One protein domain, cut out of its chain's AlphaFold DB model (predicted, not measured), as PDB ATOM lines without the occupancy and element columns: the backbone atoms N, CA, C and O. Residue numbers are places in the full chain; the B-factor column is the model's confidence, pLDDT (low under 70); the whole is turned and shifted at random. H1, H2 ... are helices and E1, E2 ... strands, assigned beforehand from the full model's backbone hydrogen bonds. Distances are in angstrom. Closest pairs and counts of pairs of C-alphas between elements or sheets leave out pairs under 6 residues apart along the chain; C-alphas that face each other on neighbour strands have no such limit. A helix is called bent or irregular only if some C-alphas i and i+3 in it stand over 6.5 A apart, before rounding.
ATOM      1  N   THR A 195     109.158 123.396  54.424       60.09
ATOM      2  CA  THR A 195     110.452 123.540  55.098       60.09
ATOM      3  C   THR A 195     110.632 124.905  55.755       60.09
ATOM      4  O   THR A 195     111.259 124.989  56.803       60.09
ATOM      5  N   LEU A 196     110.066 125.976  55.191       59.25
ATOM      6  CA  LEU A 196     110.251 127.340  55.685       59.25
ATOM      7  C   LEU A 196     109.320 127.659  56.866       59.25
ATOM      8  O   LEU A 196     109.694 128.419  57.753       59.25
ATOM      9  N   CYS A 197     108.141 127.038  56.947       61.91
ATOM     10  CA  CYS A 197     107.273 127.145  58.125       61.91
ATOM     11  C   CYS A 197     107.849 126.380  59.327       61.91
ATOM     12  O   CYS A 197     107.869 126.899  60.441       61.91
ATOM     13  N   ASP A 198     108.360 125.171  59.097       68.62
ATOM     14  CA  ASP A 198     108.996 124.380  60.154       68.62
ATOM     15  C   ASP A 198     110.342 125.008  60.556       68.62
ATOM     16  O   ASP A 198     110.688 125.049  61.737       68.62
ATOM     17  N   PHE A 199     111.051 125.619  59.597       75.12
ATOM     18  CA  PHE A 199     112.228 126.444  59.862       75.12
ATOM     19  C   PHE A 199     111.892 127.722  60.629       75.12
ATOM     20  O   PHE A 199     112.612 128.042  61.558       75.12
ATOM     21  N   THR A 200     110.828 128.463  60.304       71.12
ATOM     22  CA  THR A 200     110.474 129.694  61.044       71.12
ATOM     23  C   THR A 200     110.000 129.382  62.457       71.12
ATOM     24  O   THR A 200     110.376 130.099  63.382       71.12
ATOM     25  N   PHE A 201     109.267 128.284  62.655       73.81
ATOM     26  CA  PHE A 201     108.935 127.780  63.987       73.81
ATOM     27  C   PHE A 201     110.190 127.342  64.759       73.81
ATOM     28  O   PHE A 201     110.398 127.774  65.892       73.81
ATOM     29  N   GLY A 202     111.077 126.554  64.143       79.50
ATOM     30  CA  GLY A 202     112.344 126.133  64.751       79.50
ATOM     31  C   GLY A 202     113.295 127.300  65.041       79.50
ATOM     32  O   GLY A 202     113.925 127.347  66.094       79.50
ATOM     33  N   LEU A 203     113.353 128.287  64.149       83.38
ATOM     34  CA  LEU A 203     114.118 129.519  64.301       83.38
ATOM     35  C   LEU A 203     113.541 130.378  65.425       83.38
ATOM     36  O   LEU A 203     114.301 130.890  66.238       83.38
ATOM     37  N   PHE A 204     112.216 130.504  65.515       83.94
ATOM     38  CA  PHE A 204     111.554 131.168  66.635       83.94
ATOM     39  C   PHE A 204     111.899 130.481  67.962       83.94
ATOM     40  O   PHE A 204     112.323 131.160  68.892       83.94
ATOM     41  N   MET A 205     111.804 129.149  68.031       84.50
ATOM     42  CA  MET A 205     112.181 128.355  69.208       84.50
ATOM     43  C   MET A 205     113.648 128.566  69.599       84.50
ATOM     44  O   MET A 205     113.952 128.779  70.772       84.50
ATOM     45  N   LEU A 206     114.553 128.550  68.617       87.31
ATOM     46  CA  LEU A 206     115.983 128.766  68.819       87.31
ATOM     47  C   LEU A 206     116.273 130.189  69.304       87.31
ATOM     48  O   LEU A 206     116.960 130.362  70.307       87.31
ATOM     49  N   ILE A 207     115.737 131.209  68.627       88.31
ATOM     50  CA  ILE A 207     115.905 132.619  69.007       88.31
ATOM     51  C   ILE A 207     115.345 132.843  70.409       88.31
ATOM     52  O   ILE A 207     115.994 133.481  71.238       88.31
ATOM     53  N   TRP A 208     114.161 132.309  70.700       88.75
ATOM     54  CA  TRP A 208     113.540 132.416  72.011       88.75
ATOM     55  C   TRP A 208     114.423 131.761  73.084       88.75
ATOM     56  O   TRP A 208     114.759 132.416  74.069       88.75
ATOM     57  N   PHE A 209     114.902 130.532  72.859       90.00
ATOM     58  CA  PHE A 209     115.785 129.823  73.792       90.00
ATOM     59  C   PHE A 209     117.094 130.585  74.033       90.00
ATOM     60  O   PHE A 209     117.479 130.827  75.177       90.00
ATOM     61  N   VAL A 210     117.762 131.027  72.967       91.94
ATOM     62  CA  VAL A 210     119.015 131.786  73.067       91.94
ATOM     63  C   VAL A 210     118.785 133.092  73.824       91.94
ATOM     64  O   VAL A 210     119.503 133.394  74.775       91.94
ATOM     65  N   THR A 211     117.767 133.867  73.457       89.94
ATOM     66  CA  THR A 211     117.533 135.180  74.073       89.94
ATOM     67  C   THR A 211     117.041 135.093  75.517       89.94
ATOM     68  O   THR A 211     117.363 135.974  76.314       89.94
ATOM     69  N   ARG A 212     116.277 134.057  75.883       90.94
ATOM     70  CA  ARG A 212     115.629 133.940  77.203       90.94
ATOM     71  C   ARG A 212     116.318 132.993  78.177       90.94
ATOM     72  O   ARG A 212     116.212 133.199  79.380       90.94
ATOM     73  N   HIS A 213     117.044 131.987  77.707       90.50
ATOM     74  CA  HIS A 213     117.760 131.060  78.589       90.50
ATOM     75  C   HIS A 213     119.267 131.247  78.569       90.50
ATOM     76  O   HIS A 213     119.893 131.046  79.603       90.50
ATOM     77  N   ILE A 214     119.846 131.683  77.448       93.19
ATOM     78  CA  ILE A 214     121.284 131.959  77.388       93.19
ATOM     79  C   ILE A 214     121.532 133.419  77.752       93.19
ATOM     80  O   ILE A 214     121.989 133.696  78.854       93.19
ATOM     81  N   LEU A 215     121.155 134.362  76.883       93.94
ATOM     82  CA  LEU A 215     121.488 135.780  77.055       93.94
ATOM     83  C   LEU A 215     120.928 136.362  78.354       93.94
ATOM     84  O   LEU A 215     121.637 137.075  79.054       93.94
ATOM     85  N   TYR A 216     119.685 136.036  78.711       93.56
ATOM     86  CA  TYR A 216     119.091 136.518  79.957       93.56
ATOM     87  C   TYR A 216     119.838 136.007  81.203       93.56
ATOM     88  O   TYR A 216     120.125 136.785  82.110       93.56
ATOM     89  N   VAL A 217     120.230 134.728  81.235       94.00
ATOM     90  CA  VAL A 217     121.017 134.168  82.350       94.00
ATOM     91  C   VAL A 217     122.441 134.724  82.342       94.00
ATOM     92  O   VAL A 217     122.982 135.025  83.402       94.00
ATOM     93  N   THR A 218     123.034 134.951  81.166       93.75
ATOM     94  CA  THR A 218     124.311 135.663  81.031       93.75
ATOM     95  C   THR A 218     124.224 137.081  81.596       93.75
ATOM     96  O   THR A 218     125.141 137.498  82.295       93.75
ATOM     97  N   ILE A 219     123.120 137.804  81.371       93.44
ATOM     98  CA  ILE A 219     122.886 139.126  81.972       93.44
ATOM     99  C   ILE A 219     122.812 139.007  83.496       93.44
ATOM    100  O   ILE A 219     123.477 139.769  84.191       93.44
ATOM    101  N   MET A 220     122.070 138.033  84.033       93.94
ATOM    102  CA  MET A 220     122.017 137.806  85.483       93.94
ATOM    103  C   MET A 220     123.405 137.500  86.070       93.94
ATOM    104  O   MET A 220     123.770 138.048  87.110       93.94
ATOM    105  N   TRP A 221     124.201 136.671  85.393       93.69
ATOM    106  CA  TRP A 221     125.572 136.358  85.796       93.69
ATOM    107  C   TRP A 221     126.491 137.582  85.734       93.69
ATOM    108  O   TRP A 221     127.236 137.836  86.678       93.69
ATOM    109  N   SER A 222     126.406 138.370  84.662       93.12
ATOM    110  CA  SER A 222     127.175 139.607  84.502       93.12
ATOM    111  C   SER A 222     126.827 140.619  85.596       93.12
ATOM    112  O   SER A 222     127.715 141.173  86.240       93.12
ATOM    113  N   VAL A 223     125.542 140.779  85.929       91.38
ATOM    114  CA  VAL A 223     125.109 141.632  87.049       91.38
ATOM    115  C   VAL A 223     125.652 141.128  88.390       91.38
ATOM    116  O   VAL A 223     126.012 141.938  89.236       91.38
ATOM    117  N   TYR A 224     125.759 139.817  88.602       90.94
ATOM    118  CA  TYR A 224     126.319 139.266  89.840       90.94
ATOM    119  C   TYR A 224     127.847 139.442  89.936       90.94
ATOM    120  O   TYR A 224     128.375 139.904  90.954       90.94
ATOM    121  N   VAL A 225     128.568 139.094  88.868       91.31
ATOM    122  CA  VAL A 225     130.036 139.029  88.852       91.31
ATOM    123  C   VAL A 225     130.667 140.358  88.452       91.31
ATOM    124  O   VAL A 225     131.508 140.878  89.182       91.31
ATOM    125  N   ASP A 226     130.281 140.923  87.311       90.12
ATOM    126  CA  ASP A 226     130.934 142.110  86.756       90.12
ATOM    127  C   ASP A 226     130.581 143.364  87.556       90.12
ATOM    128  O   ASP A 226     131.427 144.239  87.734       90.12
ATOM    129  N   SER A 227     129.372 143.433  88.126       87.56
ATOM    130  CA  SER A 227     128.987 144.559  88.986       87.56
ATOM    131  C   SER A 227     129.865 144.654  90.235       87.56
ATOM    132  O   SER A 227     130.301 145.745  90.586       87.56
ATOM    133  N   SER A 228     130.163 143.526  90.888       84.25
ATOM    134  CA  SER A 228     130.976 143.518  92.114       84.25
ATOM    135  C   SER A 228     132.479 143.649  91.862       84.25
ATOM    136  O   SER A 228     133.209 144.062  92.762       84.25
ATOM    137  N   LYS A 229     132.946 143.324  90.651       88.25
ATOM    138  CA  LYS A 229     134.342 143.515  90.232       88.25
ATOM    139  C   LYS A 229     134.635 144.946  89.793       88.25
ATOM    140  O   LYS A 229     135.685 145.478  90.137       88.25
ATOM    141  N   ASN A 230     133.727 145.549  89.028       88.31
ATOM    142  CA  ASN A 230     133.946 146.863  88.424       88.31
ATOM    143  C   ASN A 230     133.539 148.018  89.346       88.31
ATOM    144  O   ASN A 230     134.029 149.130  89.175       88.31
ATOM    145  N   ILE A 231     132.646 147.770  90.309       85.75
ATOM    146  CA  ILE A 231     132.131 148.792  91.219       85.75
ATOM    147  C   ILE A 231     132.379 148.322  92.660       85.75
ATOM    148  O   ILE A 231     131.738 147.367  93.107       85.75
ATOM    149  N   PRO A 232     133.308 148.959  93.400       86.62
ATOM    150  CA  PRO A 232     133.500 148.665  94.812       86.62
ATOM    151  C   PRO A 232     132.217 148.934  95.605       86.62
ATOM    152  O   PRO A 232     131.525 149.928  95.362       86.62
ATOM    153  N   TYR A 233     131.940 148.090  96.601       87.94
ATOM    154  CA  TYR A 233     130.813 148.297  97.506       87.94
ATOM    155  C   TYR A 233     130.976 149.601  98.294       87.94
ATOM    156  O   TYR A 233     132.005 149.834  98.929       87.94
ATOM    157  N   GLY A 234     129.937 150.429  98.282       87.69
ATOM    158  CA  GLY A 234     129.910 151.735  98.930       87.69
ATOM    159  C   GLY A 234     128.943 152.693  98.243       87.69
ATOM    160  O   GLY A 234     128.322 152.362  97.232       87.69
ATOM    161  N   CYS A 235     128.796 153.886  98.805       87.38
ATOM    162  CA  CYS A 235     128.016 154.962  98.201       87.38
ATOM    163  C   CYS A 235     128.921 155.974  97.506       87.38
ATOM    164  O   CYS A 235     129.969 156.344  98.036       87.38
ATOM    165  N   TYR A 236     128.480 156.430  96.340       86.50
ATOM    166  CA  TYR A 236     129.149 157.434  95.525       86.50
ATOM    167  C   TYR A 236     128.279 158.686  95.456       86.50
ATOM    168  O   TYR A 236     127.060 158.577  95.324       86.50
ATOM    169  N   TYR A 237     128.898 159.858  95.558       83.50
ATOM    170  CA  TYR A 237     128.225 161.154  95.500       83.50
ATOM    171  C   TYR A 237     128.771 161.985  94.341       83.50
ATOM    172  O   TYR A 237     129.944 161.870  93.988       83.50
ATOM    173  N   GLY A 238     127.930 162.866  93.806       75.88
ATOM    174  CA  GLY A 238     128.321 163.820  92.774       75.88
ATOM    175  C   GLY A 238     127.955 163.390  91.356       75.88
ATOM    176  O   GLY A 238     127.434 162.306  91.103       75.88
ATOM    177  N   ASN A 239     128.220 164.300  90.424       69.19
ATOM    178  CA  ASN A 239     127.866 164.156  89.018       69.19
ATOM    179  C   ASN A 239     128.742 163.101  88.317       69.19
ATOM    180  O   ASN A 239     129.857 162.841  88.765       69.19
ATOM    181  N   ALA A 240     128.309 162.586  87.159       68.38
ATOM    182  CA  ALA A 240     128.997 161.559  86.358       68.38
ATOM    183  C   ALA A 240     130.503 161.811  86.098       68.38
ATOM    184  O   ALA A 240     131.245 160.879  85.797       68.38
ATOM    185  N   LYS A 241     130.956 163.066  86.201       68.88
ATOM    186  CA  LYS A 241     132.347 163.493  85.989       68.88
ATOM    187  C   LYS A 241     133.189 163.629  87.262       68.88
ATOM    188  O   LYS A 241     134.409 163.642  87.158       68.88
ATOM    189  N   ASN A 242     132.572 163.775  88.434       77.25
ATOM    190  CA  ASN A 242     133.266 164.030  89.699       77.25
ATOM    191  C   ASN A 242     132.671 163.163  90.816       77.25
ATOM    192  O   ASN A 242     132.211 163.677  91.836       77.25
ATOM    193  N   LEU A 243     132.620 161.847  90.574       78.88
ATOM    194  CA  LEU A 243     132.163 160.888  91.574       78.88
ATOM    195  C   LEU A 243     133.182 160.820  92.710       78.88
ATOM    196  O   LEU A 243     134.327 160.417  92.506       78.88
ATOM    197  N   THR A 244     132.745 161.156  93.917       80.75
ATOM    198  CA  THR A 244     133.504 160.921  95.143       80.75
ATOM    199  C   THR A 244     132.957 159.684  95.845       80.75
ATOM    200  O   THR A 244     131.746 159.469  95.933       80.75
ATOM    201  N   GLY A 245     133.848 158.827  96.331       80.56
ATOM    202  CA  GLY A 245     133.499 157.577  97.001       80.56
ATOM    203  C   GLY A 245     134.671 156.594  96.996       80.56
ATOM    204  O   GLY A 245     135.721 156.908  96.433       80.56
ATOM    205  N   PRO A 246     134.518 155.406  97.603       82.88
ATOM    206  CA  PRO A 246     133.316 154.906  98.273       82.88
ATOM    207  C   PRO A 246     133.157 155.431  99.713       82.88
ATOM    208  O   PRO A 246     134.103 155.434 100.497       82.88
ATOM    209  N   TYR A 247     131.936 155.818 100.082       85.12
ATOM    210  CA  TYR A 247     131.537 156.131 101.462       85.12
ATOM    211  C   TYR A 247     130.714 154.987 102.078       85.12
ATOM    212  O   TYR A 247     130.164 154.146 101.360       85.12
ATOM    213  N   SER A 248     130.601 154.960 103.410       82.94
ATOM    214  CA  SER A 248     129.776 153.982 104.129       82.94
ATOM    215  C   SER A 248     128.283 154.133 103.808       82.94
ATOM    216  O   SER A 248     127.802 155.211 103.450       82.94
ATOM    217  N   LEU A 249     127.542 153.025 103.922       78.94
ATOM    218  CA  LEU A 249     126.099 153.013 103.694       78.94
ATOM    219  C   LEU A 249     125.376 153.852 104.762       78.94
ATOM    220  O   LEU A 249     125.581 153.604 105.948       78.94
ATOM    221  N   PRO A 250     124.489 154.785 104.375       78.00
ATOM    222  CA  PRO A 250     123.590 155.439 105.317       78.00
ATOM    223  C   PRO A 250     122.593 154.423 105.903       78.00
ATOM    224  O   PRO A 250     122.058 153.596 105.170       78.00
ATOM    225  N   ASP A 251     122.254 154.530 107.188       75.19
ATOM    226  CA  ASP A 251     121.407 153.543 107.893       75.19
ATOM    227  C   ASP A 251     119.942 153.461 107.409       75.19
ATOM    228  O   ASP A 251     119.192 152.568 107.799       75.19
ATOM    229  N   ARG A 252     119.481 154.394 106.563       77.75
ATOM    230  CA  ARG A 252     118.056 154.554 106.216       77.75
ATOM    231  C   ARG A 252     117.785 154.320 104.733       77.75
ATOM    232  O   ARG A 252     118.296 155.072 103.919       77.75
ATOM    233  N   PHE A 253     116.848 153.432 104.383       79.56
ATOM    234  CA  PHE A 253     116.472 153.062 102.998       79.56
ATOM    235  C   PHE A 253     116.132 154.211 102.025       79.56
ATOM    236  O   PHE A 253     116.114 153.998 100.816       79.56
ATOM    237  N   ASN A 254     115.901 155.435 102.508       77.06
ATOM    238  CA  ASN A 254     115.626 156.603 101.666       77.06
ATOM    239  C   ASN A 254     116.732 156.882 100.632       77.06
ATOM    240  O   ASN A 254     116.440 157.486  99.604       77.06
ATOM    241  N   TYR A 255     117.979 156.443 100.861       76.69
ATOM    242  CA  TYR A 255     119.049 156.581  99.864       76.69
ATOM    243  C   TYR A 255     118.779 155.790  98.573       76.69
ATOM    244  O   TYR A 255     119.289 156.176  97.533       76.69
ATOM    245  N   ILE A 256     117.954 154.734  98.605       80.50
ATOM    246  CA  ILE A 256     117.636 153.917  97.418       80.50
ATOM    247  C   ILE A 256     116.827 154.727  96.403       80.50
ATOM    248  O   ILE A 256     117.047 154.617  95.201       80.50
ATOM    249  N   LEU A 257     115.896 155.556  96.887       80.88
ATOM    250  CA  LEU A 257     115.018 156.355  96.031       80.88
ATOM    251  C   LEU A 257     115.541 157.781  95.781       80.88
ATOM    252  O   LEU A 257     115.000 158.490  94.935       80.88
ATOM    253  N   ARG A 258     116.603 158.210  96.477       75.94
ATOM    254  CA  ARG A 258     117.189 159.552  96.318       75.94
ATOM    255  C   ARG A 258     117.709 159.861  94.909       75.94
ATOM    256  O   ARG A 258     117.408 160.963  94.463       75.94
ATOM    257  N   PRO A 259     118.389 158.946  94.188       76.00
ATOM    258  CA  PRO A 259     118.839 159.200  92.814       76.00
ATOM    259  C   PRO A 259     117.713 159.574  91.842       76.00
ATOM    260  O   PRO A 259     117.947 160.231  90.834       76.00
ATOM    261  N   PHE A 260     116.472 159.174  92.137       74.62
ATOM    262  CA  PHE A 260     115.321 159.544  91.314       74.62
ATOM    263  C   PHE A 260     114.844 160.975  91.581       74.62
ATOM    264  O   PHE A 260     114.266 161.599  90.693       74.62
ATOM    265  N   TYR A 261     115.069 161.496  92.788       74.88
ATOM    266  CA  TYR A 261     114.663 162.847  93.171       74.88
ATOM    267  C   TYR A 261     115.764 163.882  92.915       74.88
ATOM    268  O   TYR A 261     115.464 165.015  92.544       74.88
ATOM    269  N   ASP A 262     117.024 163.485  93.081       74.12
ATOM    270  CA  ASP A 262     118.192 164.349  92.952       74.12
ATOM    271  C   ASP A 262     119.245 163.685  92.045       74.12
ATOM    272  O   ASP A 262     119.766 162.626  92.413       74.12
ATOM    273  N   PRO A 263     119.554 164.260  90.864       69.81
ATOM    274  CA  PRO A 263     120.532 163.688  89.938       69.81
ATOM    275  C   PRO A 263     121.968 163.678  90.487       69.81
ATOM    276  O   PRO A 263     122.767 162.878  90.008       69.81
ATOM    277  N   ASP A 264     122.288 164.508  91.488       72.25
ATOM    278  CA  ASP A 264     123.587 164.496  92.186       72.25
ATOM    279  C   ASP A 264     123.532 163.693  93.511       72.25
ATOM    280  O   ASP A 264     124.472 163.704  94.315       72.25
ATOM    281  N   GLY A 265     122.416 162.993  93.758       75.44
ATOM    282  CA  GLY A 265     122.180 162.195  94.957       75.44
ATOM    283  C   GLY A 265     123.082 160.953  95.078       75.44
ATOM    284  O   GLY A 265     123.720 160.534  94.115       75.44
ATOM    285  N   PRO A 266     123.134 160.323  96.269       80.94
ATOM    286  CA  PRO A 266     123.987 159.163  96.511       80.94
ATOM    287  C   PRO A 266     123.571 157.950  95.681       80.94
ATOM    288  O   PRO A 266     122.470 157.426  95.859       80.94
ATOM    289  N   ILE A 267     124.486 157.434  94.865       84.56
ATOM    290  CA  ILE A 267     124.334 156.157  94.169       84.56
ATOM    291  C   ILE A 267     125.074 155.100  94.986       84.56
ATOM    292  O   ILE A 267     126.302 155.084  95.049       84.56
ATOM    293  N   CYS A 268     124.321 154.232  95.660       85.94
ATOM    294  CA  CYS A 268     124.885 153.203  96.527       85.94
ATOM    295  C   CYS A 268     124.956 151.846  95.831       85.94
ATOM    296  O   CYS A 268     123.949 151.328  95.348       85.94
ATOM    297  N   HIS A 269     126.138 151.237  95.854       87.75
ATOM    298  CA  HIS A 269     126.371 149.860  95.443       87.75
ATOM    299  C   HIS A 269     126.559 148.989  96.687       87.75
ATOM    300  O   HIS A 269     127.521 149.131  97.439       87.75
ATOM    301  N   SER A 270     125.593 148.113  96.953       88.44
ATOM    302  CA  SER A 270     125.583 147.249  98.134       88.44
ATOM    303  C   SER A 270     125.101 145.855  97.777       88.44
ATOM    304  O   SER A 270     124.230 145.692  96.920       88.44
ATOM    305  N   LYS A 271     125.610 144.851  98.496       87.69
ATOM    306  CA  LYS A 271     125.190 143.449  98.359       87.69
ATOM    307  C   LYS A 271     123.678 143.287  98.505       87.69
ATOM    308  O   LYS A 271     123.086 142.512  97.765       87.69
ATOM    309  N   THR A 272     123.050 144.051  99.398       87.62
ATOM    310  CA  THR A 272     121.597 144.008  99.610       87.62
ATOM    311  C   THR A 272     120.830 144.457  98.366       87.62
ATOM    312  O   THR A 272     119.873 143.801  97.970       87.62
ATOM    313  N   ILE A 273     121.272 145.541  97.718       87.38
ATOM    314  CA  ILE A 273     120.624 146.085  96.513       87.38
ATOM    315  C   ILE A 273     120.815 145.125  95.340       87.38
ATOM    316  O   ILE A 273     119.847 144.771  94.671       87.38
ATOM    317  N   VAL A 274     122.050 144.657  95.129       89.56
ATOM    318  CA  VAL A 274     122.380 143.716  94.050       89.56
ATOM    319  C   VAL A 274     121.610 142.404  94.226       89.56
ATOM    320  O   VAL A 274     121.001 141.921  93.275       89.56
ATOM    321  N   SER A 275     121.560 141.860  95.445       90.06
ATOM    322  CA  SER A 275     120.795 140.647  95.748       90.06
ATOM    323  C   SER A 275     119.290 140.849  95.578       90.06
ATOM    324  O   SER A 275     118.616 139.946  95.088       90.06
ATOM    325  N   GLY A 276     118.752 142.006  95.972       91.25
ATOM    326  CA  GLY A 276     117.339 142.334  95.779       91.25
ATOM    327  C   GLY A 276     116.967 142.384  94.298       91.25
ATOM    328  O   GLY A 276     116.025 141.717  93.876       91.25
ATOM    329  N   PHE A 277     117.758 143.095  93.494       90.88
ATOM    330  CA  PHE A 277     117.561 143.181  92.048       90.88
ATOM    331  C   PHE A 277     117.684 141.810  91.361       90.88
ATOM    332  O   PHE A 277     116.811 141.429  90.578       90.88
ATOM    333  N   LEU A 278     118.714 141.026  91.701       93.88
ATOM    334  CA  LEU A 278     118.892 139.667  91.178       93.88
ATOM    335  C   LEU A 278     117.744 138.730  91.566       93.88
ATOM    336  O   LEU A 278     117.343 137.909  90.745       93.88
ATOM    337  N   SER A 279     117.187 138.866  92.773       94.69
ATOM    338  CA  SER A 279     116.025 138.084  93.211       94.69
ATOM    339  C   SER A 279     114.805 138.337  92.318       94.69
ATOM    340  O   SER A 279     114.172 137.392  91.846       94.69
ATOM    341  N   THR A 280     114.518 139.602  91.990       94.06
ATOM    342  CA  THR A 280     113.422 139.950  91.073       94.06
ATOM    343  C   THR A 280     113.659 139.410  89.658       94.06
ATOM    344  O   THR A 280     112.734 138.875  89.046       94.06
ATOM    345  N   LEU A 281     114.894 139.480  89.148       94.25
ATOM    346  CA  LEU A 281     115.238 138.901  87.842       94.25
ATOM    347  C   LEU A 281     115.133 137.373  87.827       94.25
ATOM    348  O   LEU A 281     114.691 136.801  86.829       94.25
ATOM    349  N   PHE A 282     115.511 136.711  88.921       95.25
ATOM    350  CA  PHE A 282     115.381 135.265  89.070       95.25
ATOM    351  C   PHE A 282     113.917 134.835  89.130       95.25
ATOM    352  O   PHE A 282     113.531 133.890  88.449       95.25
ATOM    353  N   PHE A 283     113.077 135.553  89.874       96.00
ATOM    354  CA  PHE A 283     111.640 135.296  89.886       96.00
ATOM    355  C   PHE A 283     111.036 135.410  88.479       96.00
ATOM    356  O   PHE A 283     110.280 134.539  88.046       96.00
ATOM    357  N   LEU A 284     111.441 136.433  87.721       92.81
ATOM    358  CA  LEU A 284     111.042 136.565  86.324       92.81
ATOM    359  C   LEU A 284     111.556 135.393  85.464       92.81
ATOM    360  O   LEU A 284     110.819 134.910  84.606       92.81
ATOM    361  N   GLN A 285     112.759 134.871  85.733       94.06
ATOM    362  CA  GLN A 285     113.277 133.679  85.053       94.06
ATOM    363  C   GLN A 285     112.432 132.434  85.321       94.06
ATOM    364  O   GLN A 285     112.204 131.645  84.406       94.06
ATOM    365  N   VAL A 286     111.944 132.256  86.551       94.56
ATOM    366  CA  VAL A 286     111.054 131.138  86.894       94.56
ATOM    367  C   VAL A 286     109.777 131.202  86.062       94.56
ATOM    368  O   VAL A 286     109.386 130.199  85.470       94.56
ATOM    369  N   ILE A 287     109.170 132.385  85.937       92.69
ATOM    370  CA  ILE A 287     107.992 132.569  85.080       92.69
ATOM    371  C   ILE A 287     108.336 132.215  83.630       92.69
ATOM    372  O   ILE A 287     107.620 131.440  83.002       92.69
ATOM    373  N   ILE A 288     109.457 132.710  83.102       91.75
ATOM    374  CA  ILE A 288     109.911 132.412  81.733       91.75
ATOM    375  C   ILE A 288     110.124 130.903  81.513       91.75
ATOM    376  O   ILE A 288     109.807 130.402  80.436       91.75
ATOM    377  N   LEU A 289     110.607 130.160  82.512       91.44
ATOM    378  CA  LEU A 289     110.754 128.701  82.438       91.44
ATOM    379  C   LEU A 289     109.404 127.969  82.393       91.44
ATOM    380  O   LEU A 289     109.280 126.985  81.667       91.44
ATOM    381  N   LEU A 290     108.382 128.456  83.105       90.44
ATOM    382  CA  LEU A 290     107.019 127.916  82.988       90.44
ATOM    383  C   LEU A 290     106.464 128.120  81.571       90.44
ATOM    384  O   LEU A 290     105.913 127.193  80.978       90.44
ATOM    385  N   TRP A 291     106.684 129.303  80.990       87.00
ATOM    386  CA  TRP A 291     106.331 129.573  79.593       87.00
ATOM    387  C   TRP A 291     107.107 128.685  78.620       87.00
ATOM    388  O   TRP A 291     106.518 128.155  77.679       87.00
ATOM    389  N   PHE A 292     108.407 128.471  78.851       88.94
ATOM    390  CA  PHE A 292     109.199 127.550  78.037       88.94
ATOM    391  C   PHE A 292     108.613 126.148  78.051       88.94
ATOM    392  O   PHE A 292     108.504 125.516  77.005       88.94
ATOM    393  N   TRP A 293     108.217 125.668  79.230       89.25
ATOM    394  CA  TRP A 293     107.618 124.353  79.368       89.25
ATOM    395  C   TRP A 293     106.352 124.233  78.511       89.25
ATOM    396  O   TRP A 293     106.247 123.284  77.738       89.25
ATOM    397  N   MET A 294     105.458 125.230  78.539       82.19
ATOM    398  CA  MET A 294     104.285 125.263  77.651       82.19
ATOM    399  C   MET A 294     104.673 125.251  76.162       82.19
ATOM    400  O   MET A 294     104.094 124.511  75.371       82.19
ATOM    401  N   ILE A 295     105.692 126.019  75.774       85.88
ATOM    402  CA  ILE A 295     106.180 126.086  74.390       85.88
ATOM    403  C   ILE A 295     106.774 124.734  73.933       85.88
ATOM    404  O   ILE A 295     106.513 124.278  72.819       85.88
ATOM    405  N   VAL A 296     107.540 124.056  74.794       86.44
ATOM    406  CA  VAL A 296     108.105 122.723  74.521       86.44
ATOM    407  C   VAL A 296     107.003 121.674  74.381       86.44
ATOM    408  O   VAL A 296     107.099 120.821  73.502       86.44
ATOM    409  N   GLN A 297     105.940 121.748  75.188       82.00
ATOM    410  CA  GLN A 297     104.780 120.857  75.047       82.00
ATOM    411  C   GLN A 297     104.149 120.975  73.653       82.00
ATOM    412  O   GLN A 297     103.900 119.959  72.999       82.00
ATOM    413  N   VAL A 298     103.971 122.204  73.157       82.81
ATOM    414  CA  VAL A 298     103.484 122.454  71.791       82.81
ATOM    415  C   VAL A 298     104.471 121.908  70.754       82.81
ATOM    416  O   VAL A 298     104.061 121.205  69.833       82.81
ATOM    417  N   ALA A 299     105.777 122.136  70.925       83.06
ATOM    418  CA  ALA A 299     106.794 121.627  70.004       83.06
ATOM    419  C   ALA A 299     106.810 120.086  69.923       83.06
ATOM    420  O   ALA A 299     106.854 119.530  68.826       83.06
ATOM    421  N   ILE A 300     106.711 119.380  71.057       83.38
ATOM    422  CA  ILE A 300     106.641 117.907  71.098       83.38
ATOM    423  C   ILE A 300     105.371 117.403  70.401       83.38
ATOM    424  O   ILE A 300     105.423 116.410  69.674       83.38
ATOM    425  N   ARG A 301     104.232 118.083  70.590       78.31
ATOM    426  CA  ARG A 301     102.961 117.747  69.927       78.31
ATOM    427  C   ARG A 301     103.056 117.893  68.404       78.31
ATOM    428  O   ARG A 301     102.575 117.018  67.688       78.31
ATOM    429  N   VAL A 302     103.743 118.929  67.926       79.12
ATOM    430  CA  VAL A 302     104.000 119.157  66.494       79.12
ATOM    431  C   VAL A 302     104.951 118.104  65.915       79.12
ATOM    432  O   VAL A 302     104.673 117.542  64.859       79.12
ATOM    433  N   LEU A 303     106.028 117.751  66.628       76.62
ATOM    434  CA  LEU A 303     106.974 116.709  66.192       76.62
ATOM    435  C   LEU A 303     106.348 115.308  66.117       76.62
ATOM    436  O   LEU A 303     106.789 114.476  65.329       76.62
ATOM    437  N   ARG A 304     105.309 115.041  66.915       81.19
ATOM    438  CA  ARG A 304     104.542 113.783  66.884       81.19
ATOM    439  C   ARG A 304     103.513 113.718  65.747       81.19
ATOM    440  O   ARG A 304     102.752 112.757  65.686       81.19
ATOM    441  N   GLY A 305     103.483 114.711  64.855       70.94
ATOM    442  CA  GLY A 305     102.560 114.772  63.720       70.94
ATOM    443  C   GLY A 305     101.209 115.421  64.037       70.94
ATOM    444  O   GLY A 305     100.302 115.360  63.212       70.94
TER     445      GLY A 305
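AT A GLANCE: This is residues 195 to 305 of the 389 residues of an uncharacterized protein of Erysiphe pulchra (UniProt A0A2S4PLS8). A small head, made of the three-stranded sheet with short helix H2 grazing it, sits at one end of two long helices, H1 and H3, which run side by side in opposite ways and make the long axis. The printed part has 111 residues with three named helices and three named strands, in the order H1 E1 E2 H2 E3 H3; the sheet order is E2 E1 E3, antiparallel. The class is mostly helix, and the whole is extended, a rod spanning 63 by 26 by 26 A, with a radius of gyration of the C-alphas of 20.7 A.

IN THESE COORDINATES: Look first at the sheet: E1 is residues 234 to 237, E2 residues 244 to 247 and E3 residues 267 to 269. H2 is residues 254 to 261. Find C-alpha 195 at (110.452, 123.540, 55.098); from there H1 runs 47.0 A to residue 230, with a kink of 31 degrees near residue 224. H3 runs 45.6 A from residue 271 to C-alpha 303 at (106.974, 116.709, 66.192).

HOW THE PARTS SIT: In the hairpin E1 and E2, N 235 and O 247 are 2.9 A apart, within hydrogen-bond range. Between the antiparallel E1 and E3, look at N 269 and O 234, 2.8 A. E2, H2 and E3 form a split strand-helix-strand unit, two strands running the same way with E1 between them, its crossover right-handed. H2 is irregular, with C-alphas 256 and 259 7.1 A apart, and only grazes the sheet with residues 255 to 259; its closest C-alphas to E3 are those of Pro 259 and Ile 267, 6.4 A. H1, with residues 212 to 224 alone, touches H3, closest at the C-alphas of Met 220 and Leu 278, 6.8 A, at a shallow tilt of 14 degrees, opposite ways. Every O i to N i+4 pair is within hydrogen-bond range in H3, 27 of 32 in H1, and 1 of 4 in H2, beside 3 of 5 O i to N i+3 pairs.

THE WHOLE: The farthest C-alphas, of Thr 244 and Gly 305, are 63.8 A apart. The printed part has no cut, and no link is long. Confidence is under 70 at residues 195 to 198, 239 to 241 and 263.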